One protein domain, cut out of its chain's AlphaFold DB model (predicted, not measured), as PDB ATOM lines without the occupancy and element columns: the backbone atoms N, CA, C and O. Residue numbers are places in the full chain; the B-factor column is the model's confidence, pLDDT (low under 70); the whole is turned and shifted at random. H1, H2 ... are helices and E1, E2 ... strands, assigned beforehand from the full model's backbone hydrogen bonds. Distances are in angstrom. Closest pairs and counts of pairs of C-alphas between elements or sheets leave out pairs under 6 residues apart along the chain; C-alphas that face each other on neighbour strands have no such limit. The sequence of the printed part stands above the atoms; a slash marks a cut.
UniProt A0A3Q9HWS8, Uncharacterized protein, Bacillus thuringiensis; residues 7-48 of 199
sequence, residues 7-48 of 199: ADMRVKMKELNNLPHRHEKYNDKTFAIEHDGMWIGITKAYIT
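What this domain is: This is residues 7 to 48 of the 199 residues of an uncharacterized protein of Bacillus thuringiensis (UniProt A0A3Q9HWS8). A small three-stranded sheet has long E2 in its middle, E1 beside its first part and E3 folded back beside the rest, while short H1 sits off the sheet in the loop from E1 to E2. The printed part has 42 residues, under half in named elements, ordered E1, H1, E2, E3; the sheet, E1 - E2 - E3, is antiparallel, the class mixed. It is compact, radius of gyration of the C-alphas 9.2 A, spanning 25 by 21 by 14 A.

Where its parts are: E1, residues 10 to 12, begins at C-alpha 10 (3.072, 32.527, 7.765). H1 is residues 20 to 23. E2, residues 29 to 35, is 17.8 A long. E3, residues 38 to 41, 9.6 A long, ends at C-alpha 41 (10.423, 27.900, 9.443).

How they stand to each other: E2 residues 29 to 31 pair with E1, N 11 and O 30 being 3.0 A apart. Its residues 32 to 35 pair with E3 in a hairpin, N 33 and O 40 being 2.9 A apart. H1, too short for an O i to N i+4 pair, has its one O i to N i+3 pair within range; it is not on the sheet.

The domain as a whole: The farthest C-alphas, of Asp 36 and Tyr 46, are 27.8 A apart. The printed part has no cut and no long link. Residue 7 is under pLDDT 70.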
ATOM      1  N   ALA A   7      -1.539  31.249   3.606       64.25
ATOM      2  CA  ALA A   7      -1.457  32.377   4.533       64.25
ATOM      3  C   ALA A   7      -1.347  31.930   6.003       64.25
ATOM      4  O   ALA A   7      -0.672  32.605   6.783       64.25
ATOM      5  N   ASP A   8      -1.919  30.774   6.347       70.56
ATOM      6  CA  ASP A   8      -1.950  30.237   7.714       70.56
ATOM      7  C   ASP A   8      -0.594  29.652   8.137       70.56
ATOM      8  O   ASP A   8      -0.316  29.496   9.319       70.56
ATOM      9  N   MET A   9       0.298  29.393   7.173       79.75
ATOM     10  CA  MET A   9       1.676  28.948   7.426       79.75
ATOM     11  C   MET A   9       2.657  30.102   7.632       79.75
ATOM     12  O   MET A   9       3.863  29.875   7.709       79.75
ATOM     13  N   ARG A  10       2.192  31.358   7.658       89.38
ATOM     14  CA  ARG A  10       3.072  32.527   7.765       89.38
ATOM     15  C   ARG A  10       3.210  33.004   9.206       89.38
ATOM     16  O   ARG A  10       2.409  33.806   9.686       89.38
ATOM     17  N   VAL A  11       4.302  32.598   9.838       91.88
ATOM     18  CA  VAL A  11       4.659  32.936  11.224       91.88
ATOM     19  C   VAL A  11       5.754  34.002  11.235       91.88
ATOM     20  O   VAL A  11       6.530  34.110  10.279       91.88
ATOM     21  N   LYS A  12       5.807  34.848  12.273       94.62
ATOM     22  CA  LYS A  12       6.888  35.840  12.384       94.62
ATOM     23  C   LYS A  12       8.206  35.117  12.627       94.62
ATOM     24  O   LYS A  12       8.276  34.193  13.424       94.62
ATOM     25  N   MET A  13       9.275  35.570  11.988       93.88
ATOM     26  CA  MET A  13      10.580  34.923  12.098       93.88
ATOM     27  C   MET A  13      11.063  34.819  13.550       93.88
ATOM     28  O   MET A  13      11.530  33.760  13.947       93.88
ATOM     29  N   LYS A  14      10.881  35.859  14.370       95.19
ATOM     30  CA  LYS A  14      11.240  35.822  15.801       95.19
ATOM     31  C   LYS A  14      10.545  34.730  16.634       95.19
ATOM     32  O   LYS A  14      10.968  34.488  17.756       95.19
ATOM     33  N   GLU A  15       9.469  34.130  16.125       94.50
ATOM     34  CA  GLU A  15       8.709  33.061  16.791       94.50
ATOM     35  C   GLU A  15       9.219  31.660  16.394       94.50
ATOM     36  O   GLU A  15       8.733  30.667  16.923       94.50
ATOM     37  N   LEU A  16      10.202  31.560  15.488       94.75
ATOM     38  CA  LEU A  16      10.773  30.285  15.053       94.75
ATOM     39  C   LEU A  16      11.785  29.710  16.052       94.75
ATOM     40  O   LEU A  16      12.621  30.417  16.617       94.75
ATOM     41  N   ASN A  17      11.773  28.384  16.188       95.44
ATOM     42  CA  ASN A  17      12.590  27.645  17.149       95.44
ATOM     43  C   ASN A  17      13.872  27.040  16.554       95.44
ATOM     44  O   ASN A  17      14.761  26.647  17.306       95.44
ATOM     45  N   ASN A  18      14.011  26.959  15.225       91.75
ATOM     46  CA  ASN A  18      15.173  26.324  14.591       91.75
ATOM     47  C   ASN A  18      16.459  27.171  14.657       91.75
ATOM     48  O   ASN A  18      17.544  26.612  14.804       91.75
ATOM     49  N   LEU A  19      16.367  28.502  14.548       91.00
ATOM     50  CA  LEU A  19      17.514  29.424  14.635       91.00
ATOM     51  C   LEU A  19      17.164  30.712  15.414       91.00
ATOM     52  O   LEU A  19      17.322  31.812  14.878       91.00
ATOM     53  N   PRO A  20      16.752  30.616  16.695       91.50
ATOM     54  CA  PRO A  20      16.191  31.744  17.447       91.50
ATOM     55  C   PRO A  20      17.140  32.950  17.507       91.50
ATOM     56  O   PRO A  20      16.731  34.073  17.223       91.50
ATOM     57  N   HIS A  21      18.437  32.715  17.731       90.62
ATOM     58  CA  HIS A  21      19.468  33.765  17.752       90.62
ATOM     59  C   HIS A  21      19.569  34.566  16.441       90.62
ATOM     60  O   HIS A  21      19.983  35.721  16.439       90.62
ATOM     61  N   ARG A  22      19.242  33.946  15.299       88.88
ATOM     62  CA  ARG A  22      19.301  34.591  13.982       88.88
ATOM     63  C   ARG A  22      18.005  35.338  13.678       88.88
ATOM     64  O   ARG A  22      18.021  36.299  12.913       88.88
ATOM     65  N   HIS A  23      16.888  34.893  14.244       93.81
ATOM     66  CA  HIS A  23      15.560  35.395  13.912       93.81
ATOM     67  C   HIS A  23      15.011  36.434  14.896       93.81
ATOM     68  O   HIS A  23      14.133  37.201  14.509       93.81
ATOM     69  N   GLU A  24      15.545  36.513  16.118       93.50
ATOM     70  CA  GLU A  24      15.029  37.336  17.230       93.50
ATOM     71  C   GLU A  24      14.755  38.813  16.870       93.50
ATOM     72  O   GLU A  24      13.821  39.423  17.390       93.50
ATOM     73  N   LYS A  25      15.537  39.393  15.947       93.81
ATOM     74  CA  LYS A  25      15.475  40.821  15.577       93.81
ATOM     75  C   LYS A  25      14.489  41.131  14.450       93.81
ATOM     76  O   LYS A  25      14.314  42.296  14.100       93.81
ATOM     77  N   TYR A  26      13.860  40.116  13.864       92.88
ATOM     78  CA  TYR A  26      13.096  40.254  12.628       92.88
ATOM     79  C   TYR A  26      11.610  39.948  12.851       92.88
ATOM     80  O   TYR A  26      11.220  38.836  13.210       92.88
ATOM     81  N   ASN A  27      10.760  40.948  12.597       93.56
ATOM     82  CA  ASN A  27       9.297  40.831  12.704       93.56
ATOM     83  C   ASN A  27       8.623  40.344  11.409       93.56
ATOM     84  O   ASN A  27       7.406  40.152  11.382       93.56
ATOM     85  N   ASP A  28       9.399  40.153  10.346       92.75
ATOM     86  CA  ASP A  28       8.921  39.651   9.067       92.75
ATOM     87  C   ASP A  28       8.289  38.269   9.192       92.75
ATOM     88  O   ASP A  28       8.787  37.406   9.914       92.75
ATOM     89  N   LYS A  29       7.244  38.019   8.401       93.31
ATOM     90  CA  LYS A  29       6.669  36.679   8.283       93.31
ATOM     91  C   LYS A  29       7.447  35.813   7.296       93.31
ATOM     92  O   LYS A  29       7.887  36.301   6.251       93.31
ATOM     93  N   THR A  30       7.556  34.527   7.607       93.19
ATOM     94  CA  THR A  30       8.074  33.477   6.724       93.19
ATOM     95  C   THR A  30       7.188  32.240   6.809       93.19
ATOM     96  O   THR A  30       6.364  32.132   7.715       93.19
ATOM     97  N   PHE A  31       7.329  31.326   5.854       93.31
ATOM     98  CA  PHE A  31       6.618  30.054   5.901       93.31
ATOM     99  C   PHE A  31       7.222  29.146   6.973       93.31
ATOM    100  O   PHE A  31       8.447  28.990   7.037       93.31
ATOM    101  N   ALA A  32       6.364  28.557   7.798       92.69
ATOM    102  CA  ALA A  32       6.731  27.677   8.891       92.69
ATOM    103  C   ALA A  32       5.694  26.574   9.096       92.69
ATOM    104  O   ALA A  32       4.520  26.735   8.763       92.69
ATOM    105  N   ILE A  33       6.158  25.464   9.658       91.31
ATOM    106  CA  ILE A  33       5.327  24.349  10.100       91.31
ATOM    107  C   ILE A  33       5.473  24.182  11.608       91.31
ATOM    108  O   ILE A  33       6.554  24.403  12.160       91.31
ATOM    109  N   GLU A  34       4.387  23.792  12.261       90.06
ATOM    110  CA  GLU A  34       4.413  23.413  13.667       90.06
ATOM    111  C   GLU A  34       4.745  21.923  13.784       90.06
ATOM    112  O   GLU A  34       4.149  21.080  13.107       90.06
ATOM    113  N   HIS A  35       5.713  21.600  14.634       86.88
ATOM    114  CA  HIS A  35       6.103  20.236  14.956       86.88
ATOM    115  C   HIS A  35       6.461  20.164  16.441       86.88
ATOM    116  O   HIS A  35       7.336  20.896  16.894       86.88
ATOM    117  N   ASP A  36       5.752  19.325  17.199       90.44
ATOM    118  CA  ASP A  36       5.930  19.147  18.648       90.44
ATOM    119  C   ASP A  36       5.911  20.467  19.449       90.44
ATOM    120  O   ASP A  36       6.735  20.700  20.332       90.44
ATOM    121  N   GLY A  37       4.977  21.367  19.113       89.88
ATOM    122  CA  GLY A  37       4.843  22.683  19.753       89.88
ATOM    123  C   GLY A  37       5.962  23.674  19.403       89.88
ATOM    124  O   GLY A  37       6.073  24.727  20.031       89.88
ATOM    125  N   MET A  38       6.803  23.348  18.417       92.81
ATOM    126  CA  MET A  38       7.845  24.224  17.892       92.81
ATOM    127  C   MET A  38       7.516  24.680  16.475       92.81
ATOM    128  O   MET A  38       7.162  23.882  15.607       92.81
ATOM    129  N   TRP A  39       7.738  25.960  16.202       93.12
ATOM    130  CA  TRP A  39       7.670  26.515  14.860       93.12
ATOM    131  C   TRP A  39       9.005  26.348  14.137       93.12
ATOM    132  O   TRP A  39      10.013  26.976  14.471       93.12
ATOM    133  N   ILE A  40       9.013  25.515  13.099       93.62
ATOM    134  CA  ILE A  40      10.165  25.291  12.226       93.62
ATOM    135  C   ILE A  40       9.901  25.990  10.894       93.62
ATOM    136  O   ILE A  40       9.005  25.606  10.144       93.62
ATOM    137  N   GLY A  41      10.675  27.036  10.597       92.56
ATOM    138  CA  GLY A  41      10.423  27.900   9.443       92.56
ATOM    139  C   GLY A  41      11.623  28.149   8.542       92.56
ATOM    140  O   GLY A  41      12.785  27.954   8.915       92.56
ATOM    141  N   ILE A  42      11.319  28.610   7.328       93.06
ATOM    142  CA  ILE A  42      12.313  28.954   6.312       93.06
ATOM    143  C   ILE A  42      13.000  30.260   6.706       93.06
ATOM    144  O   ILE A  42      12.361  31.296   6.892       93.06
ATOM    145  N   THR A  43      14.327  30.233   6.779       91.94
ATOM    146  CA  THR A  43      15.126  31.441   7.002       91.94
ATOM    147  C   THR A  43      15.228  32.233   5.701       91.94
ATOM    148  O   THR A  43      15.630  31.689   4.675       91.94
ATOM    149  N   LYS A  44      14.877  33.523   5.725       91.56
ATOM    150  CA  LYS A  44      14.984  34.385   4.540       91.56
ATOM    151  C   LYS A  44      16.445  34.656   4.172       91.56
ATOM    152  O   LYS A  44      17.269  34.908   5.044       91.56
ATOM    153  N   ALA A  45      16.743  34.699   2.875       88.69
ATOM    154  CA  ALA A  45      18.108  34.880   2.376       88.69
ATOM    155  C   ALA A  45      18.769  36.197   2.834       88.69
ATOM    156  O   ALA A  45      19.967  36.237   3.107       88.69
ATOM    157  N   TYR A  46      17.995  37.279   2.980       87.69
ATOM    158  CA  TYR A  46      18.550  38.587   3.350       87.69
ATOM    159  C   TYR A  46      19.117  38.635   4.780       87.69
ATOM    160  O   TYR A  46      19.903  39.520   5.080       87.69
ATOM    161  N   ILE A  47      18.754  37.686   5.656       88.19
ATOM    162  CA  ILE A  47      19.311  37.566   7.018       88.19
ATOM    163  C   ILE A  47      20.412  36.500   7.113       88.19
ATOM    164  O   ILE A  47      20.935  36.203   8.194       88.19
ATOM    165  N   THR A  48      20.762  35.879   5.986       82.56
ATOM    166  CA  THR A  48      21.827  34.880   5.861       82.56
ATOM    167  C   THR A  48      22.987  35.432   5.055       82.56
ATOM    168  O   THR A  48      23.425  34.818   4.088       82.56
TER     169      THR A  48